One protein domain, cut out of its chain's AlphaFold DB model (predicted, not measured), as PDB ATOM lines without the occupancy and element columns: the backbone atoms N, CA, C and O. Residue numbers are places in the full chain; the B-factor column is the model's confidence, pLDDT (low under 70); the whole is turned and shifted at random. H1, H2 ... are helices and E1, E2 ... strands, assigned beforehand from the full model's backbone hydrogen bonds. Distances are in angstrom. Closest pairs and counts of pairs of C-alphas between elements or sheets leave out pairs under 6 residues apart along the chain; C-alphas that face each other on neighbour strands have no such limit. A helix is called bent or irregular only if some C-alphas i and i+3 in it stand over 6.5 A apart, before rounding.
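This is residues 4 to 173 of the 175 residues of an uncharacterized protein of Luteibacter sp. UNCMF366Tsu5.1 (UniProt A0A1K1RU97). Look first for a twisted sheet of six strands, with three helical pieces, H1b, H4 and H3, in a row over one face and the short H2 over the other. From this body a long helical arm, H1a, runs outward, and its residues 4 to 18 stick out; H5 stands beside the strands and H6 packs on H3. The printed part has 170 residues, with six named helices and six named strands in the order H1 H2 E1 H3 E2 E3 H4 E4 E5 E6 H5 H6, a mixed class of helices and strands. The sheet runs E1 E6 E5 E4 E2 E3, all antiparallel. The whole is compact, with a radius of gyration of the C-alphas of 17.1 A, and spans 58 by 38 by 36 A.

Begin with the sheet: E1, residues 71 to 76, E6, 156 to 161, E5, 141 to 146, E4, 131 to 135, E2, 97 to 101, and E3, 109 to 112, with E1 and E3 as edge strands. Look within hydrogen-bond range for N 73 and O 158 of E1 and E6, 2.9 A, N 143 and O 159 of E5 and E6, 2.8 A, N 133 and O 142 of E4 and E5, 2.8 A, N 134 and O 98 of E4 and E2, 2.8 A, and N 99 and O 110 of E2 and E3, 2.9 A. E4, E5 and E6 form a meander, each strand the antiparallel neighbour of the one before; E2 and E3 are a hairpin. H4, residues 117 to 127, is on the sheet at a height of 7.2 A; its closest C-alphas to E5 are those of Ala 124 and Cys 146, 5.5 A. E3, H4 and E4 make a split strand-helix-strand unit, two strands running the same way with E2 between them in the sheet, and its crossover is right-handed. H1, residues 4 to 41, was assigned as one helix by its hydrogen bonds but is bent: C-alphas 28 and 31 are 7.2 A apart, and its arms H1a, 4 to 28, and H1b, 31 to 41, stand at a steep tilt of 66 degrees. H1b touches H4 at a shallow tilt of 20 degrees, opposite ways, closest at the C-alphas of Ala 40 and Gly 119, 4.0 A. H3, residues 78 to 92, touches H4 at a steep tilt of 40 degrees, opposite ways, closest at the C-alphas of Ala 85 and Thr 118, 5.1 A. H1b, H3 and H4 on the same face form two layers with the sheet, helices over strands. H2, residues 62 to 68, is on the opposite face at a height of 9.4 A. H5, residues 163 to 168, stands at the sheet's level. H6, residues 170 to 173, touches residues 84 to 88 of H3 alone, closest at the C-alphas of Cys 87 and Cys 172, 5.5 A. Every O i to N i+4 pair is within hydrogen-bond range in H1a, H3, H4 and H5; H1b has 5 of 7, H2 has 1 of 3 beside 2 of 4 O i to N i+3 pairs, and H6 is too short for such a pair.

Find C-alpha 4 at (-86.851, -28.762, -17.784); from there H1a runs 36.0 A to C-alpha 28 at (-57.363, -18.112, -35.484). H3 measures 20.8 A, H4 15.0 A, E6 16.7 A and E5 16.3 A. H6 ends at C-alpha 173, (-35.204, -14.536, -4.404).

The farthest C-alphas, those of Lys 5 and Pro 171, are 58.8 A apart. The printed part has no cut, and its one long link is H1 to H2, 20 residues. The mean pLDDT of the printed part is 90.9, and look at residue 94 for the one value under 70.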
ATOM      1  N   THR A   4     -88.059 -27.925 -17.870       74.75
ATOM      2  CA  THR A   4     -86.851 -28.762 -17.784       74.75
ATOM      3  C   THR A   4     -86.266 -29.155 -19.143       74.75
ATOM      4  O   THR A   4     -85.053 -29.087 -19.323       74.75
ATOM      5  N   LYS A   5     -87.094 -29.501 -20.141       79.12
ATOM      6  CA  LYS A   5     -86.596 -29.832 -21.494       79.12
ATOM      7  C   LYS A   5     -86.078 -28.596 -22.225       79.12
ATOM      8  O   LYS A   5     -85.124 -28.692 -22.994       79.12
ATOM      9  N   ILE A   6     -86.716 -27.443 -22.024       82.06
ATOM     10  CA  ILE A   6     -86.288 -26.183 -22.644       82.06
ATOM     11  C   ILE A   6     -84.951 -25.735 -22.044       82.06
ATOM     12  O   ILE A   6     -84.053 -25.343 -22.792       82.06
ATOM     13  N   ASP A   7     -84.775 -25.861 -20.730       85.94
ATOM     14  CA  ASP A   7     -83.523 -25.508 -20.063       85.94
ATOM     15  C   ASP A   7     -82.378 -26.474 -20.386       85.94
ATOM     16  O   ASP A   7     -81.252 -26.028 -20.608       85.94
ATOM     17  N   GLU A   8     -82.642 -27.774 -20.524       85.75
ATOM     18  CA  GLU A   8     -81.654 -28.733 -21.040       85.75
ATOM     19  C   GLU A   8     -81.206 -28.388 -22.464       85.75
ATOM     20  O   GLU A   8     -80.008 -28.384 -22.764       85.75
ATOM     21  N   LEU A   9     -82.146 -28.031 -23.346       85.81
ATOM     22  CA  LEU A   9     -81.828 -27.601 -24.707       85.81
ATOM     23  C   LEU A   9     -81.024 -26.295 -24.724       85.81
ATOM     24  O   LEU A   9     -80.089 -26.173 -25.516       85.81
ATOM     25  N   ARG A  10     -81.343 -25.336 -23.846       85.56
ATOM     26  CA  ARG A  10     -80.574 -24.091 -23.682       85.56
ATOM     27  C   ARG A  10     -79.153 -24.374 -23.210       85.56
ATOM     28  O   ARG A  10     -78.215 -23.899 -23.847       85.56
ATOM     29  N   LYS A  11     -78.981 -25.197 -22.171       87.12
ATOM     30  CA  LYS A  11     -77.662 -25.614 -21.663       87.12
ATOM     31  C   LYS A  11     -76.849 -26.322 -22.743       87.12
ATOM     32  O   LYS A  11     -75.683 -25.995 -22.950       87.12
ATOM     33  N   ARG A  12     -77.471 -27.235 -23.495       86.94
ATOM     34  CA  ARG A  12     -76.815 -27.942 -24.602       86.94
ATOM     35  C   ARG A  12     -76.381 -26.989 -25.717       86.94
ATOM     36  O   ARG A  12     -75.250 -27.087 -26.178       86.94
ATOM     37  N   ARG A  13     -77.246 -26.057 -26.135       87.31
ATOM     38  CA  ARG A  13     -76.910 -25.044 -27.151       87.31
ATOM     39  C   ARG A  13     -75.789 -24.119 -26.687       87.31
ATOM     40  O   ARG A  13     -74.876 -23.860 -27.462       87.31
ATOM     41  N   ALA A  14     -75.831 -23.667 -25.433       87.56
ATOM     42  CA  ALA A  14     -74.779 -22.841 -24.851       87.56
ATOM     43  C   ALA A  14     -73.430 -23.577 -24.839       87.56
ATOM     44  O   ALA A  14     -72.428 -23.011 -25.270       87.56
ATOM     45  N   ARG A  15     -73.420 -24.857 -24.442       86.00
ATOM     46  CA  ARG A  15     -72.220 -25.703 -24.465       86.00
ATOM     47  C   ARG A  15     -71.654 -25.862 -25.877       86.00
ATOM     48  O   ARG A  15     -70.468 -25.634 -26.073       86.00
ATOM     49  N   LEU A  16     -72.491 -26.207 -26.857       87.88
ATOM     50  CA  LEU A  16     -72.056 -26.356 -28.253       87.88
ATOM     51  C   LEU A  16     -71.494 -25.046 -28.815       87.88
ATOM     52  O   LEU A  16     -70.444 -25.056 -29.443       87.88
ATOM     53  N   ALA A  17     -72.147 -23.917 -28.534       87.31
ATOM     54  CA  ALA A  17     -71.646 -22.609 -28.945       87.31
ATOM     55  C   ALA A  17     -70.307 -22.261 -28.274       87.31
ATOM     56  O   ALA A  17     -69.466 -21.628 -28.903       87.31
ATOM     57  N   SER A  18     -70.100 -22.666 -27.018       86.25
ATOM     58  CA  SER A  18     -68.825 -22.474 -26.319       86.25
ATOM     59  C   SER A  18     -67.702 -23.276 -26.970       86.25
ATOM     60  O   SER A  18     -66.641 -22.724 -27.238       86.25
ATOM     61  N   ILE A  19     -67.964 -24.548 -27.286       86.81
ATOM     62  CA  ILE A  19     -67.002 -25.435 -27.953       86.81
ATOM     63  C   ILE A  19     -66.626 -24.874 -29.329       86.81
ATOM     64  O   ILE A  19     -65.446 -24.778 -29.654       86.81
ATOM     65  N   GLU A  20     -67.615 -24.446 -30.117       89.25
ATOM     66  CA  GLU A  20     -67.381 -23.868 -31.444       89.25
ATOM     67  C   GLU A  20     -66.533 -22.588 -31.364       89.25
ATOM     68  O   GLU A  20     -65.624 -22.380 -32.168       89.25
ATOM     69  N   ARG A  21     -66.796 -21.730 -30.366       88.38
ATOM     70  CA  ARG A  21     -65.999 -20.517 -30.125       88.38
ATOM     71  C   ARG A  21     -64.561 -20.845 -29.744       88.38
ATOM     72  O   ARG A  21     -63.665 -20.244 -30.325       88.38
ATOM     73  N   ALA A  22     -64.348 -21.783 -28.822       88.19
ATOM     74  CA  ALA A  22     -63.010 -22.203 -28.410       88.19
ATOM     75  C   ALA A  22     -62.228 -22.783 -29.599       88.19
ATOM     76  O   ALA A  22     -61.107 -22.360 -29.869       88.19
ATOM     77  N   LYS A  23     -62.857 -23.659 -30.393       91.00
ATOM     78  CA  LYS A  23     -62.254 -24.211 -31.614       91.00
ATOM     79  C   LYS A  23     -61.845 -23.110 -32.593       91.00
ATOM     80  O   LYS A  23     -60.712 -23.094 -33.065       91.00
ATOM     81  N   ARG A  24     -62.735 -22.150 -32.853       93.12
ATOM     82  CA  ARG A  24     -62.438 -21.019 -33.739       93.12
ATOM     83  C   ARG A  24     -61.323 -20.130 -33.188       93.12
ATOM     84  O   ARG A  24     -60.462 -19.701 -33.948       93.12
ATOM     85  N   ALA A  25     -61.325 -19.854 -31.884       92.44
ATOM     86  CA  ALA A  25     -60.269 -19.086 -31.228       92.44
ATOM     87  C   ALA A  25     -58.913 -19.790 -31.360       92.44
ATOM     88  O   ALA A  25     -57.925 -19.149 -31.710       92.44
ATOM     89  N   ARG A  26     -58.882 -21.114 -31.182       94.12
ATOM     90  CA  ARG A  26     -57.692 -21.938 -31.395       94.12
ATOM     91  C   ARG A  26     -57.191 -21.875 -32.835       94.12
ATOM     92  O   ARG A  26     -56.002 -21.685 -33.046       94.12
ATOM     93  N   GLU A  27     -58.073 -22.003 -33.820       93.75
ATOM     94  CA  GLU A  27     -57.692 -21.945 -35.239       93.75
ATOM     95  C   GLU A  27     -57.142 -20.569 -35.639       93.75
ATOM     96  O   GLU A  27     -56.174 -20.485 -36.390       93.75
ATOM     97  N   VAL A  28     -57.737 -19.489 -35.124       95.12
ATOM     98  CA  VAL A  28     -57.363 -18.112 -35.484       95.12
ATOM     99  C   VAL A  28     -56.127 -17.634 -34.718       95.12
ATOM    100  O   VAL A  28     -55.219 -17.059 -35.314       95.12
ATOM    101  N   ASN A  29     -56.082 -17.859 -33.403       94.50
ATOM    102  CA  ASN A  29     -55.053 -17.299 -32.521       94.50
ATOM    103  C   ASN A  29     -53.938 -18.295 -32.195       94.50
ATOM    104  O   ASN A  29     -52.808 -17.876 -31.944       94.50
ATOM    105  N   GLY A  30     -54.241 -19.596 -32.206       94.56
ATOM    106  CA  GLY A  30     -53.323 -20.659 -31.804       94.56
ATOM    107  C   GLY A  30     -51.975 -20.605 -32.522       94.56
ATOM    108  O   GLY A  30     -50.963 -20.582 -31.831       94.56
ATOM    109  N   PRO A  31     -51.909 -20.495 -33.865       95.31
ATOM    110  CA  PRO A  31     -50.628 -20.435 -34.570       95.31
ATOM    111  C   PRO A  31     -49.732 -19.276 -34.112       95.31
ATOM    112  O   PRO A  31     -48.535 -19.468 -33.915       95.31
ATOM    113  N   ARG A  32     -50.313 -18.087 -33.891       95.44
ATOM    114  CA  ARG A  32     -49.579 -16.917 -33.385       95.44
ATOM    115  C   ARG A  32     -49.070 -17.164 -31.969       95.44
ATOM    116  O   ARG A  32     -47.916 -16.878 -31.691       95.44
ATOM    117  N   ILE A  33     -49.920 -17.701 -31.095       95.12
ATOM    118  CA  ILE A  33     -49.564 -17.983 -29.700       95.12
ATOM    119  C   ILE A  33     -48.430 -19.006 -29.621       95.12
ATOM    120  O   ILE A  33     -47.461 -18.782 -28.907       95.12
ATOM    121  N   VAL A  34     -48.513 -20.096 -30.385       95.62
ATOM    122  CA  VAL A  34     -47.462 -21.123 -30.430       95.62
ATOM    123  C   VAL A  34     -46.144 -20.528 -30.917       95.62
ATOM    124  O   VAL A  34     -45.112 -20.758 -30.296       95.62
ATOM    125  N   ALA A  35     -46.178 -19.707 -31.973       95.62
ATOM    126  CA  ALA A  35     -44.987 -19.010 -32.451       95.62
ATOM    127  C   ALA A  35     -44.393 -18.076 -31.382       95.62
ATOM    128  O   ALA A  35     -43.178 -18.009 -31.235       95.62
ATOM    129  N   SER A  36     -45.232 -17.395 -30.598       95.81
ATOM    130  CA  SER A  36     -44.779 -16.561 -29.481       95.81
ATOM    131  C   SER A  36     -44.250 -17.364 -28.288       95.81
ATOM    132  O   SER A  36     -43.419 -16.847 -27.551       95.81
ATOM    133  N   LEU A  37     -44.684 -18.615 -28.098       96.25
ATOM    134  CA  LEU A  37     -44.150 -19.521 -27.075       96.25
ATOM    135  C   LEU A  37     -42.835 -20.196 -27.497       96.25
ATOM    136  O   LEU A  37     -42.144 -20.739 -26.637       96.25
ATOM    137  N   ALA A  38     -42.465 -20.156 -28.782       95.19
ATOM    138  CA  ALA A  38     -41.262 -20.802 -29.312       95.19
ATOM    139  C   ALA A  38     -39.963 -20.486 -28.535       95.19
ATOM    140  O   ALA A  38     -39.203 -21.424 -28.294       95.19
ATOM    141  N   PRO A  39     -39.711 -19.255 -28.036       94.81
ATOM    142  CA  PRO A  39     -38.541 -18.978 -27.197       94.81
ATOM    143  C   PRO A  39     -38.492 -19.824 -25.919       94.81
ATOM    144  O   PRO A  39     -37.415 -20.197 -25.463       94.81
ATOM    145  N   ALA A  40     -39.655 -20.151 -25.346       95.00
ATOM    146  CA  ALA A  40     -39.758 -20.974 -24.148       95.00
ATOM    147  C   ALA A  40     -39.652 -22.474 -24.461       95.00
ATOM    148  O   ALA A  40     -39.040 -23.210 -23.694       95.00
ATOM    149  N   ILE A  41     -40.253 -22.942 -25.559       94.19
ATOM    150  CA  ILE A  41     -40.513 -24.381 -25.789       94.19
ATOM    151  C   ILE A  41     -39.737 -24.992 -26.968       94.19
ATOM    152  O   ILE A  41     -39.747 -26.210 -27.148       94.19
ATOM    153  N   GLY A  42     -39.048 -24.160 -27.752       89.88
ATOM    154  CA  GLY A  42     -38.310 -24.520 -28.961       89.88
ATOM    155  C   GLY A  42     -39.139 -24.448 -30.252       89.88
ATOM    156  O   GLY A  42     -40.348 -24.670 -30.260       89.88
ATOM    157  N   ASP A  43     -38.456 -24.209 -31.377       83.56
ATOM    158  CA  ASP A  43     -39.060 -23.966 -32.705       83.56
ATOM    159  C   ASP A  43     -39.752 -25.189 -33.342       83.56
ATOM    160  O   ASP A  43     -40.387 -25.082 -34.390       83.56
ATOM    161  N   GLY A  44     -39.605 -26.374 -32.743       87.31
ATOM    162  CA  GLY A  44     -40.188 -27.622 -33.246       87.31
ATOM    163  C   GLY A  44     -41.623 -27.884 -32.789       87.31
ATOM    164  O   GLY A  44     -42.222 -28.854 -33.247       87.31
ATOM    165  N   VAL A  45     -42.160 -27.065 -31.880       91.88
ATOM    166  CA  VAL A  45     -43.498 -27.265 -31.316       91.88
ATOM    167  C   VAL A  45     -44.557 -26.617 -32.200       91.88
ATOM    168  O   VAL A  45     -44.433 -25.477 -32.644       91.88
ATOM    169  N   THR A  46     -45.637 -27.350 -32.441       94.94
ATOM    170  CA  THR A  46     -46.761 -26.940 -33.275       94.94
ATOM    171  C   THR A  46     -48.046 -26.829 -32.460       94.94
ATOM    172  O   THR A  46     -48.148 -27.303 -31.332       94.94
ATOM    173  N   LEU A  47     -49.092 -26.251 -33.058       95.44
ATOM    174  CA  LEU A  47     -50.419 -26.207 -32.438       95.44
ATOM    175  C   LEU A  47     -50.987 -27.601 -32.133       95.44
ATOM    176  O   LEU A  47     -51.837 -27.713 -31.259       95.44
ATOM    177  N   ALA A  48     -50.565 -28.656 -32.830       95.44
ATOM    178  CA  ALA A  48     -51.051 -30.011 -32.568       95.44
ATOM    179  C   ALA A  48     -50.484 -30.613 -31.271       95.44
ATOM    180  O   ALA A  48     -51.073 -31.546 -30.737       95.44
ATOM    181  N   ASP A  49     -49.377 -30.069 -30.759       96.19
ATOM    182  CA  ASP A  49     -48.708 -30.564 -29.550       96.19
ATOM    183  C   ASP A  49     -49.346 -30.041 -28.252       96.19
ATOM    184  O   ASP A  49     -49.053 -30.537 -27.163       96.19
ATOM    185  N   PHE A  50     -50.231 -29.046 -28.363       96.06
ATOM    186  CA  PHE A  50     -51.013 -28.531 -27.246       96.06
ATOM    187  C   PHE A  50     -52.328 -29.295 -27.130       96.06
ATOM    188  O   PHE A  50     -53.142 -29.277 -28.052       96.06
ATOM    189  N   ASP A  51     -52.568 -29.920 -25.987       94.19
ATOM    190  CA  ASP A  51     -53.745 -30.744 -25.751       94.19
ATOM    191  C   ASP A  51     -54.677 -30.067 -24.736       94.19
ATOM    192  O   ASP A  51     -54.279 -29.740 -23.616       94.19
ATOM    193  N   ILE A  52     -55.920 -29.820 -25.157       91.19
ATOM    194  CA  ILE A  52     -56.964 -29.197 -24.329       91.19
ATOM    195  C   ILE A  52     -57.504 -30.144 -23.258       91.19
ATOM    196  O   ILE A  52     -58.081 -29.677 -22.280       91.19
ATOM    197  N   ASP A  53     -57.320 -31.451 -23.446       91.31
ATOM    198  CA  ASP A  53     -57.802 -32.475 -22.527       91.31
ATOM    199  C   ASP A  53     -56.763 -32.785 -21.432       91.31
ATOM    200  O   ASP A  53     -57.054 -33.515 -20.483       91.31
ATOM    201  N   VAL A  54     -55.550 -32.224 -21.527       92.75
ATOM    202  CA  VAL A  54     -54.536 -32.332 -20.472       92.75
ATOM    203  C   VAL A  54     -54.874 -31.374 -19.335       92.75
ATOM    204  O   VAL A  54     -54.757 -30.155 -19.458       92.75
ATOM    205  N   GLU A  55     -55.247 -31.948 -18.194       90.62
ATOM    206  CA  GLU A  55     -55.512 -31.191 -16.974       90.62
ATOM    207  C   GLU A  55     -54.209 -30.677 -16.330       90.62
ATOM    208  O   GLU A  55     -53.193 -31.386 -16.317       90.62
ATOM    209  N   PRO A  56     -54.213 -29.452 -15.769       91.75
ATOM    210  CA  PRO A  56     -53.069 -28.942 -15.028       91.75
ATOM    211  C   PRO A  56     -52.840 -29.781 -13.756       91.75
ATOM    212  O   PRO A  56     -53.801 -30.069 -13.039       91.75
ATOM    213  N   PRO A  57     -51.584 -30.132 -13.412       91.19
ATOM    214  CA  PRO A  57     -51.274 -30.898 -12.199       91.19
ATOM    215  C   PRO A  57     -51.708 -30.208 -10.902       91.19
ATOM    216  O   PRO A  57     -51.970 -30.868  -9.898       91.19
ATOM    217  N   LEU A  58     -51.760 -28.876 -10.927       87.44
ATOM    218  CA  LEU A  58     -52.201 -28.033  -9.830       87.44
ATOM    219  C   LEU A  58     -53.194 -27.003 -10.388       87.44
ATOM    220  O   LEU A  58     -52.835 -26.279 -11.319       87.44
ATOM    221  N   PRO A  59     -54.426 -26.913  -9.858       83.69
ATOM    222  CA  PRO A  59     -55.365 -25.887 -10.282       83.69
ATOM    223  C   PRO A  59     -54.869 -24.513  -9.832       83.69
ATOM    224  O   PRO A  59     -54.546 -24.305  -8.664       83.69
ATOM    225  N   ILE A  60     -54.852 -23.565 -10.763       83.81
ATOM    226  CA  ILE A  60     -54.446 -22.188 -10.503       83.81
ATOM    227  C   ILE A  60     -55.669 -21.295 -10.639       83.81
ATOM    228  O   ILE A  60     -56.240 -21.179 -11.722       83.81
ATOM    229  N   GLU A  61     -56.058 -20.644  -9.547       83.19
ATOM    230  CA  GLU A  61     -57.132 -19.653  -9.557       83.19
ATOM    231  C   GLU A  61     -56.562 -18.252  -9.836       83.19
ATOM    232  O   GLU A  61     -55.878 -17.695  -8.972       83.19
ATOM    233  N   PRO A  62     -56.863 -17.625 -10.994       80.44
ATOM    234  CA  PRO A  62     -56.276 -16.332 -11.363       80.44
ATOM    235  C   PRO A  62     -56.536 -15.224 -10.335       80.44
ATOM    236  O   PRO A  62     -55.680 -14.384 -10.076       80.44
ATOM    237  N   LEU A  63     -57.712 -15.244  -9.699       78.56
ATOM    238  CA  LEU A  63     -58.115 -14.243  -8.707       78.56
ATOM    239  C   LEU A  63     -57.434 -14.422  -7.343       78.56
ATOM    240  O   LEU A  63     -57.489 -13.511  -6.518       78.56
ATOM    241  N   GLN A  64     -56.809 -15.575  -7.095       79.56
ATOM    242  CA  GLN A  64     -56.198 -15.914  -5.809       79.56
ATOM    243  C   GLN A  64     -54.682 -16.109  -5.893       79.56
ATOM    244  O   GLN A  64     -54.073 -16.444  -4.878       79.56
ATOM    245  N   LEU A  65     -54.060 -15.834  -7.048       80.25
ATOM    246  CA  LEU A  65     -52.630 -16.062  -7.298       80.25
ATOM    247  C   LEU A  65     -51.730 -15.560  -6.167       80.25
ATOM    248  O   LEU A  65     -50.850 -16.281  -5.711       80.25
ATOM    249  N   LYS A  66     -51.968 -14.342  -5.677       76.94
ATOM    250  CA  LYS A  66     -51.143 -13.740  -4.622       76.94
ATOM    251  C   LYS A  66     -51.263 -14.462  -3.276       76.94
ATOM    252  O   LYS A  66     -50.298 -14.507  -2.526       76.94
ATOM    253  N   SER A  67     -52.442 -14.979  -2.942       78.56
ATOM    254  CA  SER A  67     -52.687 -15.686  -1.678       78.56
ATOM    255  C   SER A  67     -52.353 -17.173  -1.745       78.56
ATOM    256  O   SER A  67     -52.091 -17.773  -0.708       78.56
ATOM    257  N   SER A  68     -52.377 -17.764  -2.941       80.50
ATOM    258  CA  SER A  68     -52.127 -19.190  -3.163       80.50
ATOM    259  C   SER A  68     -50.677 -19.514  -3.532       80.50
ATOM    260  O   SER A  68     -50.355 -20.685  -3.687       80.50
ATOM    261  N   SER A  69     -49.818 -18.504  -3.699       86.62
ATOM    262  CA  SER A  69     -48.410 -18.686  -4.066       86.62
ATOM    263  C   SER A  69     -47.486 -18.521  -2.863       86.62
ATOM    264  O   SER A  69     -47.582 -17.552  -2.111       86.62
ATOM    265  N   GLU A  70     -46.539 -19.439  -2.703       93.50
ATOM    266  CA  GLU A  70     -45.501 -19.406  -1.668       93.50
ATOM    267  C   GLU A  70     -44.383 -18.398  -1.980       93.50
ATOM    268  O   GLU A  70     -43.574 -18.042  -1.111       93.50
ATOM    269  N   TRP A  71     -44.325 -17.931  -3.226       93.88
ATOM    270  CA  TRP A  71     -43.484 -16.821  -3.645       93.88
ATOM    271  C   TRP A  71     -44.204 -15.978  -4.691       93.88
ATOM    272  O   TRP A  71     -44.791 -16.487  -5.645       93.88
ATOM    273  N   THR A  72     -44.173 -14.666  -4.498       94.12
ATOM    274  CA  THR A  72     -44.753 -13.703  -5.425       94.12
ATOM    275  C   THR A  72     -43.865 -12.475  -5.490       94.12
ATOM    276  O   THR A  72     -43.573 -11.880  -4.455       94.12
ATOM    277  N   GLU A  73     -43.499 -12.079  -6.703       93.19
ATOM    278  CA  GLU A  73     -42.831 -10.817  -7.007       93.19
ATOM    279  C   GLU A  73     -43.705 -10.035  -7.983       93.19
ATOM    280  O   GLU A  73     -44.065 -10.538  -9.047       93.19
ATOM    281  N   LEU A  74     -44.067  -8.807  -7.620       92.69
ATOM    282  CA  LEU A  74     -44.971  -7.969  -8.406       92.69
ATOM    283  C   LEU A  74     -44.232  -6.757  -8.950       92.69
ATOM    284  O   LEU A  74     -43.279  -6.288  -8.331       92.69
ATOM    285  N   ALA A  75     -44.738  -6.204 -10.052       91.50
ATOM    286  CA  ALA A  75     -44.196  -4.994 -10.665       91.50
ATOM    287  C   ALA A  75     -42.677  -5.097 -10.894       91.50
ATOM    288  O   ALA A  75     -41.899  -4.219 -10.518       91.50
ATOM    289  N   LEU A  76     -42.263  -6.178 -11.554       93.38
ATOM    290  CA  LEU A  76     -40.890  -6.405 -11.981       93.38
ATOM    291  C   LEU A  76     -40.615  -5.750 -13.337       93.38
ATOM    292  O   LEU A  76     -41.439  -5.783 -14.255       93.38
ATOM    293  N   SER A  77     -39.423  -5.164 -13.485       94.00
ATOM    294  CA  SER A  77     -38.915  -4.786 -14.805       94.00
ATOM    295  C   SER A  77     -38.523  -6.036 -15.591       94.00
ATOM    296  O   SER A  77     -38.215  -7.070 -14.989       94.00
ATOM    297  N   LYS A  78     -38.473  -5.931 -16.927       94.12
ATOM    298  CA  LYS A  78     -38.029  -7.037 -17.790       94.12
ATOM    299  C   LYS A  78     -36.652  -7.564 -17.366       94.12
ATOM    300  O   LYS A  78     -36.480  -8.760 -17.166       94.12
ATOM    301  N   ASP A  79     -35.701  -6.667 -17.109       95.25
ATOM    302  CA  ASP A  79     -34.352  -7.048 -16.672       95.25
ATOM    303  C   ASP A  79     -34.350  -7.799 -15.337       95.25
ATOM    304  O   ASP A  79     -33.563  -8.726 -15.146       95.25
ATOM    305  N   ARG A  80     -35.204  -7.395 -14.386       95.44
ATOM    306  CA  ARG A  80     -35.277  -8.058 -13.081       95.44
ATOM    307  C   ARG A  80     -35.874  -9.454 -13.214       95.44
ATOM    308  O   ARG A  80     -35.295 -10.391 -12.673       95.44
ATOM    309  N   VAL A  81     -36.980  -9.605 -13.945       96.31
ATOM    310  CA  VAL A  81     -37.594 -10.927 -14.140       96.31
ATOM    311  C   VAL A  81     -36.685 -11.851 -14.954       96.31
ATOM    312  O   VAL A  81     -36.596 -13.024 -14.618       96.31
ATOM    313  N   LEU A  82     -35.921 -11.338 -15.928       96.81
ATOM    314  CA  LEU A  82     -34.927 -12.128 -16.666       96.81
ATOM    315  C   LEU A  82     -33.802 -12.648 -15.762       96.81
ATOM    316  O   LEU A  82     -33.424 -13.809 -15.883       96.81
ATOM    317  N   ARG A  83     -33.292 -11.832 -14.825       96.56
ATOM    318  CA  ARG A  83     -32.289 -12.297 -13.846       96.56
ATOM    319  C   ARG A  83     -32.836 -13.406 -12.955       96.56
ATOM    320  O   ARG A  83     -32.155 -14.403 -12.733       96.56
ATOM    321  N   ILE A  84     -34.066 -13.242 -12.469       96.56
ATOM    322  CA  ILE A  84     -34.722 -14.265 -11.651       96.56
ATOM    323  C   ILE A  84     -34.937 -15.540 -12.478       96.56
ATOM    324  O   ILE A  84     -34.577 -16.622 -12.027       96.56
ATOM    325  N   ALA A  85     -35.460 -15.414 -13.699       96.06
ATOM    326  CA  ALA A  85     -35.696 -16.526 -14.613       96.06
ATOM    327  C   ALA A  85     -34.412 -17.307 -14.928       96.06
ATOM    328  O   ALA A  85     -34.430 -18.533 -14.880       96.06
ATOM    329  N   ALA A  86     -33.295 -16.616 -15.170       95.50
ATOM    330  CA  ALA A  86     -31.997 -17.251 -15.387       95.50
ATOM    331  C   ALA A  86     -31.536 -18.043 -14.152       95.50
ATOM    332  O   ALA A  86     -31.135 -19.197 -14.271       95.50
ATOM    333  N   CYS A  87     -31.673 -17.476 -12.947       95.88
ATOM    334  CA  CYS A  87     -31.370 -18.215 -11.719       95.88
ATOM    335  C   CYS A  87     -32.266 -19.454 -11.553       95.88
ATOM    336  O   CYS A  87     -31.787 -20.518 -11.153       95.88
ATOM    337  N   ILE A  88     -33.563 -19.335 -11.856       94.81
ATOM    338  CA  ILE A  88     -34.510 -20.454 -11.790       94.81
ATOM    339  C   ILE A  88     -34.074 -21.570 -12.748       94.81
ATOM    340  O   ILE A  88     -34.079 -22.735 -12.350       94.81
ATOM    341  N   GLU A  89     -33.663 -21.227 -13.973       92.69
ATOM    342  CA  GLU A  89     -33.119 -22.196 -14.932       92.69
ATOM    343  C   GLU A  89     -31.905 -22.933 -14.360       92.69
ATOM    344  O   GLU A  89     -31.848 -24.161 -14.397       92.69
ATOM    345  N   GLU A  90     -30.961 -22.209 -13.768       91.69
ATOM    346  CA  GLU A  90     -29.758 -22.809 -13.185       91.69
ATOM    347  C   GLU A  90     -30.062 -23.753 -12.007       91.69
ATOM    348  O   GLU A  90     -29.373 -24.760 -11.839       91.69
ATOM    349  N   ASN A  91     -31.093 -23.462 -11.203       89.88
ATOM    350  CA  ASN A  91     -31.398 -24.218  -9.981       89.88
ATOM    351  C   ASN A  91     -32.336 -25.419 -10.193       89.88
ATOM    352  O   ASN A  91     -32.231 -26.395  -9.449       89.88
ATOM    353  N   LEU A  92     -33.248 -25.386 -11.172       84.06
ATOM    354  CA  LEU A  92     -34.214 -26.480 -11.383       84.06
ATOM    355  C   LEU A  92     -33.648 -27.693 -12.128       84.06
ATOM    356  O   LEU A  92     -34.196 -28.790 -12.014       84.06
ATOM    357  N   GLY A  93     -32.545 -27.541 -12.859       76.56
ATOM    358  CA  GLY A  93     -31.912 -28.658 -13.556       76.56
ATOM    359  C   GLY A  93     -32.740 -29.196 -14.732       76.56
ATOM    360  O   GLY A  93     -32.652 -28.666 -15.832       76.56
ATOM    361  N   SER A  94     -33.463 -30.310 -14.550       64.69
ATOM    362  CA  SER A  94     -34.236 -30.982 -15.615       64.69
ATOM    363  C   SER A  94     -35.491 -30.185 -15.986       64.69
ATOM    364  O   SER A  94     -36.279 -29.813 -15.120       64.69
ATOM    365  N   PHE A  95     -35.701 -29.957 -17.284       75.56
ATOM    366  CA  PHE A  95     -36.717 -29.041 -17.814       75.56
ATOM    367  C   PHE A  95     -37.887 -29.743 -18.520       75.56
ATOM    368  O   PHE A  95     -38.488 -29.200 -19.454       75.56
ATOM    369  N   ASP A  96     -38.202 -30.961 -18.089       92.06
ATOM    370  CA  ASP A  96     -39.394 -31.674 -18.527       92.06
ATOM    371  C   ASP A  96     -40.627 -31.138 -17.787       92.06
ATOM    372  O   ASP A  96     -40.610 -30.939 -16.569       92.06
ATOM    373  N   GLY A  97     -41.742 -30.974 -18.494       95.19
ATOM    374  CA  GLY A  97     -42.988 -30.581 -17.846       95.19
ATOM    375  C   GLY A  97     -44.114 -30.249 -18.809       95.19
ATOM    376  O   GLY A  97     -44.127 -30.692 -19.962       95.19
ATOM    377  N   LEU A  98     -45.075 -29.483 -18.305       96.38
ATOM    378  CA  LEU A  98     -46.204 -28.962 -19.067       96.38
ATOM    379  C   LEU A  98     -46.134 -27.442 -19.114       96.38
ATOM    380  O   LEU A  98     -45.862 -26.809 -18.100       96.38
ATOM    381  N   VAL A  99     -46.426 -26.858 -20.267       96.50
ATOM    382  CA  VAL A  99     -46.441 -25.407 -20.468       96.50
ATOM    383  C   VAL A  99     -47.721 -24.979 -21.165       96.50
ATOM    384  O   VAL A  99     -48.261 -25.707 -21.999       96.50
ATOM    385  N   GLY A 100     -48.211 -23.795 -20.831       95.62
ATOM    386  CA  GLY A 100     -49.375 -23.208 -21.478       95.62
ATOM    387  C   GLY A 100     -49.591 -21.767 -21.049       95.62
ATOM    388  O   GLY A 100     -48.680 -21.114 -20.540       95.62
ATOM    389  N   LEU A 101     -50.812 -21.286 -21.248       94.75
ATOM    390  CA  LEU A 101     -51.237 -19.951 -20.842       94.75
ATOM    391  C   LEU A 101     -52.279 -20.051 -19.730       94.75
ATOM    392  O   LEU A 101     -53.189 -20.882 -19.790       94.75
ATOM    393  N   LEU A 102     -52.152 -19.208 -18.709       91.19
ATOM    394  CA  LEU A 102     -53.125 -19.148 -17.624       91.19
ATOM    395  C   LEU A 102     -54.472 -18.644 -18.156       91.19
ATOM    396  O   LEU A 102     -54.528 -17.676 -18.905       91.19
ATOM    397  N   ALA A 103     -55.566 -19.280 -17.728       83.62
ATOM    398  CA  ALA A 103     -56.936 -18.927 -18.117       83.62
ATOM    399  C   ALA A 103     -57.230 -18.985 -19.635       83.62
ATOM    400  O   ALA A 103     -58.279 -18.513 -20.074       83.62
ATOM    401  N   ASN A 104     -56.356 -19.613 -20.427       84.25
ATOM    402  CA  ASN A 104     -56.601 -19.893 -21.834       84.25
ATOM    403  C   ASN A 104     -57.300 -21.251 -21.988       84.25
ATOM    404  O   ASN A 104     -56.693 -22.307 -21.817       84.25
ATOM    405  N   ASP A 105     -58.591 -21.226 -22.309       83.69
ATOM    406  CA  ASP A 105     -59.456 -22.409 -22.344       83.69
ATOM    407  C   ASP A 105     -59.456 -23.156 -23.689       83.69
ATOM    408  O   ASP A 105     -60.166 -24.150 -23.843       83.69
ATOM    409  N   TYR A 106     -58.676 -22.696 -24.674       89.56
ATOM    410  CA  TYR A 106     -58.721 -23.229 -26.039       89.56
ATOM    411  C   TYR A 106     -57.383 -23.751 -26.573       89.56
ATOM    412  O   TYR A 106     -57.380 -24.538 -27.528       89.56
ATOM    413  N   LEU A 107     -56.248 -23.331 -26.008       92.81
ATOM    414  CA  LEU A 107     -54.936 -23.848 -26.394       92.81
ATOM    415  C   LEU A 107     -54.619 -25.158 -25.664       92.81
ATOM    416  O   LEU A 107     -54.180 -26.106 -26.306       92.81
ATOM    417  N   GLY A 108     -54.898 -25.252 -24.365       93.81
ATOM    418  CA  GLY A 108     -54.492 -26.408 -23.563       93.81
ATOM    419  C   GLY A 108     -53.009 -26.378 -23.195       93.81
ATOM    420  O   GLY A 108     -52.361 -25.330 -23.264       93.81
ATOM    421  N   LEU A 109     -52.474 -27.529 -22.791       95.88
ATOM    422  CA  LEU A 109     -51.099 -27.667 -22.308       95.88
ATOM    423  C   LEU A 109     -50.242 -28.463 -23.292       95.88
ATOM    424  O   LEU A 109     -50.675 -29.467 -23.852       95.88
ATOM    425  N   CYS A 110     -48.996 -28.035 -23.471       96.25
ATOM    426  CA  CYS A 110     -47.996 -28.744 -24.258       96.25
ATOM    427  C   CYS A 110     -47.015 -29.458 -23.332       96.25
ATOM    428  O   CYS A 110     -46.494 -28.864 -22.386       96.25
ATOM    429  N   ARG A 111     -46.710 -30.726 -23.624       95.69
ATOM    430  CA  ARG A 111     -45.626 -31.440 -22.944       95.69
ATOM    431  C   ARG A 111     -44.297 -31.087 -23.590       95.69
ATOM    432  O   ARG A 111     -44.107 -31.307 -24.781       95.69
ATOM    433  N   VAL A 112     -43.359 -30.609 -22.787       94.50
ATOM    434  CA  VAL A 112     -42.024 -30.210 -23.238       94.50
ATOM    435  C   VAL A 112     -40.956 -31.046 -22.550       94.50
ATOM    436  O   VAL A 112     -41.121 -31.453 -21.403       94.50
ATOM    437  N   ARG A 113     -39.872 -31.329 -23.282       90.88
ATOM    438  CA  ARG A 113     -38.659 -31.983 -22.747       90.88
ATOM    439  C   ARG A 113     -37.596 -30.986 -22.288       90.88
ATOM    440  O   ARG A 113     -36.587 -31.325 -21.683       90.88
ATOM    441  N   ARG A 114     -37.749 -29.746 -22.730       89.12
ATOM    442  CA  ARG A 114     -36.897 -28.647 -22.334       89.12
ATOM    443  C   ARG A 114     -37.728 -27.389 -22.404       89.12
ATOM    444  O   ARG A 114     -38.398 -27.158 -23.406       89.12
ATOM    445  N   ILE A 115     -37.657 -26.607 -21.346       93.88
ATOM    446  CA  ILE A 115     -38.232 -25.283 -21.262       93.88
ATOM    447  C   ILE A 115     -37.131 -24.284 -20.944       93.88
ATOM    448  O   ILE A 115     -36.183 -24.597 -20.224       93.88
ATOM    449  N   SER A 116     -37.268 -23.089 -21.496       95.31
ATOM    450  CA  SER A 116     -36.532 -21.913 -21.076       95.31
ATOM    451  C   SER A 116     -37.470 -21.001 -20.290       95.31
ATOM    452  O   SER A 116     -38.449 -20.493 -20.833       95.31
ATOM    453  N   ILE A 117     -37.178 -20.794 -19.006       95.88
ATOM    454  CA  ILE A 117     -37.878 -19.835 -18.143       95.88
ATOM    455  C   ILE A 117     -37.557 -18.400 -18.575       95.88
ATOM    456  O   ILE A 117     -38.425 -17.534 -18.514       95.88
ATOM    457  N   THR A 118     -36.345 -18.133 -19.069       96.56
ATOM    458  CA  THR A 118     -36.024 -16.838 -19.691       96.56
ATOM    459  C   THR A 118     -36.837 -16.643 -20.973       96.56
ATOM    460  O   THR A 118     -37.467 -15.602 -21.144       96.56
ATOM    461  N   GLY A 119     -36.965 -17.683 -21.799       96.62
ATOM    462  CA  GLY A 119     -37.871 -17.700 -22.947       96.62
ATOM    463  C   GLY A 119     -39.350 -17.531 -22.577       96.62
ATOM    464  O   GLY A 119     -40.099 -16.928 -23.343       96.62
ATOM    465  N   MET A 120     -39.790 -17.989 -21.395       97.31
ATOM    466  CA  MET A 120     -41.147 -17.711 -20.895       97.31
ATOM    467  C   MET A 120     -41.375 -16.218 -20.646       97.31
ATOM    468  O   MET A 120     -42.490 -15.750 -20.863       97.31
ATOM    469  N   VAL A 121     -40.350 -15.460 -20.231       97.50
ATOM    470  CA  VAL A 121     -40.451 -13.995 -20.095       97.50
ATOM    471  C   VAL A 121     -40.723 -13.355 -21.449       97.50
ATOM    472  O   VAL A 121     -41.646 -12.551 -21.569       97.50
ATOM    473  N   ASP A 122     -39.951 -13.720 -22.474       96.75
ATOM    474  CA  ASP A 122     -40.134 -13.182 -23.824       96.75
ATOM    475  C   ASP A 122     -41.479 -13.590 -24.430       96.75
ATOM    476  O   ASP A 122     -42.127 -12.789 -25.103       96.75
ATOM    477  N   ALA A 123     -41.934 -14.811 -24.152       96.44
ATOM    478  CA  ALA A 123     -43.244 -15.271 -24.579       96.44
ATOM    479  C   ALA A 123     -44.382 -14.505 -23.888       96.44
ATOM    480  O   ALA A 123     -45.319 -14.076 -24.561       96.44
ATOM    481  N   ALA A 124     -44.295 -14.291 -22.571       96.38
ATOM    482  CA  ALA A 124     -45.279 -13.506 -21.826       96.38
ATOM    483  C   ALA A 124     -45.354 -12.065 -22.355       96.38
ATOM    484  O   ALA A 124     -46.446 -11.546 -22.570       96.38
ATOM    485  N   ASP A 125     -44.203 -11.454 -22.650       95.44
ATOM    486  CA  ASP A 125     -44.099 -10.121 -23.262       95.44
ATOM    487  C   ASP A 125     -44.771 -10.070 -24.645       95.44
ATOM    488  O   ASP A 125     -45.586  -9.197 -24.931       95.44
ATOM    489  N   ALA A 126     -44.483 -11.051 -25.507       94.19
ATOM    490  CA  ALA A 126     -45.010 -11.097 -26.870       94.19
ATOM    491  C   ALA A 126     -46.521 -11.388 -26.941       94.19
ATOM    492  O   ALA A 126     -47.191 -10.976 -27.894       94.19
ATOM    493  N   ILE A 127     -47.050 -12.146 -25.977       92.62
ATOM    494  CA  ILE A 127     -48.465 -12.538 -25.929       92.62
ATOM    495  C   ILE A 127     -49.287 -11.527 -25.119       92.62
ATOM    496  O   ILE A 127     -50.476 -11.382 -25.396       92.62
ATOM    497  N   GLU A 128     -48.650 -10.798 -24.196       91.88
ATOM    498  CA  GLU A 128     -49.291  -9.960 -23.175       91.88
ATOM    499  C   GLU A 128     -50.245 -10.778 -22.279       91.88
ATOM    500  O   GLU A 128     -51.324 -10.317 -21.905       91.88
ATOM    501  N   GLU A 129     -49.858 -12.024 -21.979       91.50
ATOM    502  CA  GLU A 129     -50.598 -12.953 -21.118       91.50
ATOM    503  C   GLU A 129     -49.647 -13.729 -20.197       91.50
ATOM    504  O   GLU A 129     -48.439 -13.818 -20.433       91.50
ATOM    505  N   ALA A 130     -50.215 -14.340 -19.156       94.50
ATOM    506  CA  ALA A 130     -49.472 -15.167 -18.221       94.50
ATOM    507  C   ALA A 130     -49.124 -16.541 -18.806       94.50
ATOM    508  O   ALA A 130     -50.003 -17.353 -19.109       94.50
ATOM    509  N   VAL A 131     -47.826 -16.824 -18.889       96.69
ATOM    510  CA  VAL A 131     -47.283 -18.129 -19.276       96.69
ATOM    511  C   VAL A 131     -47.056 -18.955 -18.018       96.69
ATOM    512  O   VAL A 131     -46.445 -18.486 -17.056       96.69
ATOM    513  N   VAL A 132     -47.540 -20.195 -18.023       96.81
ATOM    514  CA  VAL A 132     -47.415 -21.129 -16.901       96.81
ATOM    515  C   VAL A 132     -46.581 -22.340 -17.289       96.81
ATOM    516  O   VAL A 132     -46.754 -22.900 -18.371       96.81
ATOM    517  N   PHE A 133     -45.715 -22.767 -16.375       96.62
ATOM    518  CA  PHE A 133     -44.960 -24.009 -16.452       96.62
ATOM    519  C   PHE A 133     -45.191 -24.861 -15.205       96.62
ATOM    520  O   PHE A 133     -45.059 -24.380 -14.081       96.62
ATOM    521  N   TYR A 134     -45.487 -26.139 -15.418       95.75
ATOM    522  CA  TYR A 134     -45.604 -27.165 -14.392       95.75
ATOM    523  C   TYR A 134     -44.427 -28.133 -14.541       95.75
ATOM    524  O   TYR A 134     -44.430 -28.947 -15.477       95.75
ATOM    525  N   PRO A 135     -43.418 -28.059 -13.657       94.81
ATOM    526  CA  PRO A 135     -42.310 -29.001 -13.664       94.81
ATOM    527  C   PRO A 135     -42.809 -30.434 -13.451       94.81
ATOM    528  O   PRO A 135     -43.735 -30.677 -12.679       94.81
ATOM    529  N   ARG A 136     -42.181 -31.406 -14.117       93.12
ATOM    530  CA  ARG A 136     -42.543 -32.823 -13.965       93.12
ATOM    531  C   ARG A 136     -42.121 -33.406 -12.615       93.12
ATOM    532  O   ARG A 136     -42.869 -34.187 -12.031       93.12
ATOM    533  N   ASP A 137     -40.916 -33.062 -12.167       91.38
ATOM    534  CA  ASP A 137     -40.239 -33.753 -11.061       91.38
ATOM    535  C   ASP A 137     -40.465 -33.085  -9.697       91.38
ATOM    536  O   ASP A 137     -40.133 -33.657  -8.659       91.38
ATOM    537  N   ILE A 138     -41.044 -31.883  -9.683       91.06
ATOM    538  CA  ILE A 138     -41.317 -31.123  -8.467       91.06
ATOM    539  C   ILE A 138     -42.724 -30.539  -8.527       91.06
ATOM    540  O   ILE A 138     -43.104 -29.877  -9.491       91.06
ATOM    541  N   ALA A 139     -43.518 -30.818  -7.495       91.25
ATOM    542  CA  ALA A 139     -44.898 -30.368  -7.435       91.25
ATOM    543  C   ALA A 139     -44.951 -28.842  -7.293       91.25
ATOM    544  O   ALA A 139     -44.450 -28.276  -6.319       91.25
ATOM    545  N   GLY A 140     -45.577 -28.184  -8.264       93.94
ATOM    546  CA  GLY A 140     -45.730 -26.740  -8.266       93.94
ATOM    547  C   GLY A 140     -45.975 -26.173  -9.655       93.94
ATOM    548  O   GLY A 140     -46.124 -26.907 -10.633       93.94
ATOM    549  N   ALA A 141     -46.012 -24.849  -9.727       95.56
ATOM    550  CA  ALA A 141     -46.117 -24.111 -10.972       95.56
ATOM    551  C   ALA A 141     -45.297 -22.822 -10.902       95.56
ATOM    552  O   ALA A 141     -45.255 -22.159  -9.866       95.56
ATOM    553  N   ILE A 142     -44.682 -22.455 -12.022       96.12
ATOM    554  CA  ILE A 142     -44.060 -21.148 -12.240       96.12
ATOM    555  C   ILE A 142     -44.951 -20.386 -13.205       96.12
ATOM    556  O   ILE A 142     -45.276 -20.896 -14.277       96.12
ATOM    557  N   LEU A 143     -45.326 -19.166 -12.841       96.75
ATOM    558  CA  LEU A 143     -46.102 -18.276 -13.688       96.75
ATOM    559  C   LEU A 143     -45.351 -16.977 -13.894       96.75
ATOM    560  O   LEU A 143     -44.960 -16.326 -12.927       96.75
ATOM    561  N   ILE A 144     -45.215 -16.591 -15.155       96.81
ATOM    562  CA  ILE A 144     -44.701 -15.287 -15.551       96.81
ATOM    563  C   ILE A 144     -45.840 -14.562 -16.240       96.81
ATOM    564  O   ILE A 144     -46.276 -14.962 -17.316       96.81
ATOM    565  N   ASP A 145     -46.336 -13.527 -15.579       94.69
ATOM    566  CA  ASP A 145     -47.397 -12.665 -16.075       94.69
ATOM    567  C   ASP A 145     -46.807 -11.373 -16.631       94.69
ATOM    568  O   ASP A 145     -45.897 -10.796 -16.030       94.69
ATOM    569  N   CYS A 146     -47.336 -10.929 -17.767       93.19
ATOM    570  CA  CYS A 146     -47.015  -9.651 -18.379       93.19
ATOM    571  C   CYS A 146     -48.319  -8.929 -18.708       93.19
ATOM    572  O   CYS A 146     -49.060  -9.335 -19.600       93.19
ATOM    573  N   TYR A 147     -48.590  -7.837 -17.997       85.31
ATOM    574  CA  TYR A 147     -49.791  -7.033 -18.189       85.31
ATOM    575  C   TYR A 147     -49.461  -5.689 -18.835       85.31
ATOM    576  O   TYR A 147     -48.390  -5.111 -18.638       85.31
ATOM    577  N   LYS A 148     -50.437  -5.124 -19.555       80.50
ATOM    578  CA  LYS A 148     -50.351  -3.741 -20.039       80.50
ATOM    579  C   LYS A 148     -50.286  -2.782 -18.863       80.50
ATOM    580  O   LYS A 148     -51.287  -2.542 -18.189       80.50
ATOM    581  N   SER A 149     -49.112  -2.213 -18.640       72.94
ATOM    582  CA  SER A 149     -48.881  -1.200 -17.622       72.94
ATOM    583  C   SER A 149     -48.782   0.199 -18.249       72.94
ATOM    584  O   SER A 149     -48.385   0.348 -19.409       72.94
ATOM    585  N   PRO A 150     -49.148   1.264 -17.512       75.94
ATOM    586  CA  PRO A 150     -48.845   2.625 -17.935       75.94
ATOM    587  C   PRO A 150     -47.327   2.839 -18.077       75.94
ATOM    588  O   PRO A 150     -46.549   2.179 -17.381       75.94
ATOM    589  N   PRO A 151     -46.879   3.803 -18.903       71.12
ATOM    590  CA  PRO A 151     -45.464   4.142 -19.012       71.12
ATOM    591  C   PRO A 151     -44.831   4.398 -17.637       71.12
ATOM    592  O   PRO A 151     -45.368   5.159 -16.833       71.12
ATOM    593  N   GLY A 152     -43.689   3.759 -17.369       70.62
ATOM    594  CA  GLY A 152     -42.973   3.865 -16.092       70.62
ATOM    595  C   GLY A 152     -43.397   2.858 -15.016       70.62
ATOM    596  O   GLY A 152     -42.737   2.793 -13.983       70.62
ATOM    597  N   TYR A 153     -44.431   2.045 -15.256       79.50
ATOM    598  CA  TYR A 153     -44.794   0.938 -14.372       79.50
ATOM    599  C   TYR A 153     -44.241  -0.380 -14.912       79.50
ATOM    600  O   TYR A 153     -44.485  -0.703 -16.077       79.50
ATOM    601  N   PRO A 154     -43.518  -1.164 -14.101       86.94
ATOM    602  CA  PRO A 154     -42.970  -2.420 -14.580       86.94
ATOM    603  C   PRO A 154     -44.091  -3.441 -14.882       86.94
ATOM    604  O   PRO A 154     -45.010  -3.578 -14.062       86.94
ATOM    605  N   PRO A 155     -44.062  -4.117 -16.048       92.12
ATOM    606  CA  PRO A 155     -45.203  -4.894 -16.539       92.12
ATOM    607  C   PRO A 155     -45.225  -6.352 -16.070       92.12
ATOM    608  O   PRO A 155     -46.215  -7.037 -16.308       92.12
ATOM    609  N   PHE A 156     -44.162  -6.845 -15.422       95.06
ATOM    610  CA  PHE A 156     -44.046  -8.266 -15.101       95.06
ATOM    611  C   PHE A 156     -44.445  -8.593 -13.667       95.06
ATOM    612  O   PHE A 156     -44.239  -7.813 -12.734       95.06
ATOM    613  N   SER A 157     -44.971  -9.795 -13.476       95.00
ATOM    614  CA  SER A 157     -45.100 -10.434 -12.169       95.00
ATOM    615  C   SER A 157     -44.701 -11.900 -12.266       95.00
ATOM    616  O   SER A 157     -44.951 -12.557 -13.273       95.00
ATOM    617  N   LEU A 158     -44.066 -12.403 -11.214       95.88
ATOM    618  CA  LEU A 158     -43.665 -13.796 -11.083       95.88
ATOM    619  C   LEU A 158     -44.419 -14.405  -9.906       95.88
ATOM    620  O   LEU A 158     -44.412 -13.856  -8.802       95.88
ATOM    621  N   TYR A 159     -45.017 -15.566 -10.132       96.31
ATOM    622  CA  TYR A 159     -45.658 -16.356  -9.091       96.31
ATOM    623  C   TYR A 159     -45.069 -17.759  -9.102       96.31
ATOM    624  O   TYR A 159     -44.926 -18.369 -10.162       96.31
ATOM    625  N   VAL A 160     -44.746 -18.281  -7.923       95.81
ATOM    626  CA  VAL A 160     -44.377 -19.685  -7.753       95.81
ATOM    627  C   VAL A 160     -45.320 -20.312  -6.745       95.81
ATOM    628  O   VAL A 160     -45.411 -19.861  -5.600       95.81
ATOM    629  N   GLN A 161     -46.009 -21.352  -7.203       94.69
ATOM    630  CA  GLN A 161     -46.895 -22.183  -6.401       94.69
ATOM    631  C   GLN A 161     -46.251 -23.535  -6.122       94.69
ATOM    632  O   GLN A 161     -45.541 -24.074  -6.969       94.69
ATOM    633  N   GLY A 162     -46.556 -24.109  -4.964       93.38
ATOM    634  CA  GLY A 162     -45.982 -25.352  -4.478       93.38
ATOM    635  C   GLY A 162     -44.799 -25.085  -3.554       93.38
ATOM    636  O   GLY A 162     -43.748 -24.597  -3.969       93.38
ATOM    637  N   ARG A 163     -44.959 -25.455  -2.282       93.38
ATOM    638  CA  ARG A 163     -43.944 -25.283  -1.235       93.38
ATOM    639  C   ARG A 163     -42.571 -25.846  -1.602       93.38
ATOM    640  O   ARG A 163     -41.574 -25.164  -1.380       93.38
ATOM    641  N   ASP A 164     -42.520 -27.058  -2.148       92.94
ATOM    642  CA  ASP A 164     -41.252 -27.724  -2.470       92.94
ATOM    643  C   ASP A 164     -40.513 -26.972  -3.579       92.94
ATOM    644  O   ASP A 164     -39.321 -26.686  -3.454       92.94
ATOM    645  N   LEU A 165     -41.243 -26.565  -4.623       94.25
ATOM    646  CA  LEU A 165     -40.718 -25.730  -5.699       94.25
ATOM    647  C   LEU A 165     -40.230 -24.376  -5.172       94.25
ATOM    648  O   LEU A 165     -39.132 -23.929  -5.496       94.25
ATOM    649  N   ALA A 166     -41.019 -23.730  -4.318       94.62
ATOM    650  CA  ALA A 166     -40.689 -22.429  -3.759       94.62
ATOM    651  C   ALA A 166     -39.463 -22.457  -2.826       94.62
ATOM    652  O   ALA A 166     -38.750 -21.450  -2.752       94.62
ATOM    653  N   GLU A 167     -39.216 -23.570  -2.124       94.12
ATOM    654  CA  GLU A 167     -38.004 -23.777  -1.319       94.12
ATOM    655  C   GLU A 167     -36.792 -24.078  -2.209       94.12
ATOM    656  O   GLU A 167     -35.730 -23.492  -2.002       94.12
ATOM    657  N   ALA A 168     -36.952 -24.912  -3.244       93.12
ATOM    658  CA  ALA A 168     -35.895 -25.180  -4.222       93.12
ATOM    659  C   ALA A 168     -35.413 -23.895  -4.919       93.12
ATOM    660  O   ALA A 168     -34.225 -23.728  -5.181       93.12
ATOM    661  N   LEU A 169     -36.326 -22.949  -5.153       95.00
ATOM    662  CA  LEU A 169     -36.039 -21.662  -5.789       95.00
ATOM    663  C   LEU A 169     -35.689 -20.533  -4.812       95.00
ATOM    664  O   LEU A 169     -35.493 -19.391  -5.232       95.00
ATOM    665  N   ARG A 170     -35.578 -20.812  -3.508       94.38
ATOM    666  CA  ARG A 170     -35.235 -19.799  -2.498       94.38
ATOM    667  C   ARG A 170     -33.956 -19.002  -2.814       94.38
ATOM    668  O   ARG A 170     -33.974 -17.796  -2.563       94.38
ATOM    669  N   PRO A 171     -32.875 -19.591  -3.371       94.12
ATOM    670  CA  PRO A 171     -31.678 -18.832  -3.749       94.12
ATOM    671  C   PRO A 171     -31.947 -17.720  -4.774       94.12
ATOM    672  O   PRO A 171     -31.284 -16.688  -4.736       94.12
ATOM    673  N   CYS A 172     -32.958 -17.885  -5.631       94.69
ATOM    674  CA  CYS A 172     -33.288 -16.945  -6.707       94.69
ATOM    675  C   CYS A 172     -34.112 -15.737  -6.267       94.69
ATOM    676  O   CYS A 172     -34.401 -14.859  -7.078       94.69
ATOM    677  N   ARG A 173     -34.487 -15.677  -4.984       88.12
ATOM    678  CA  ARG A 173     -35.204 -14.536  -4.404       88.12
ATOM    679  C   ARG A 173     -34.285 -13.353  -4.094       88.12
ATOM    680  O   ARG A 173     -34.779 -12.251  -3.888       88.12
TER     681      ARG A 173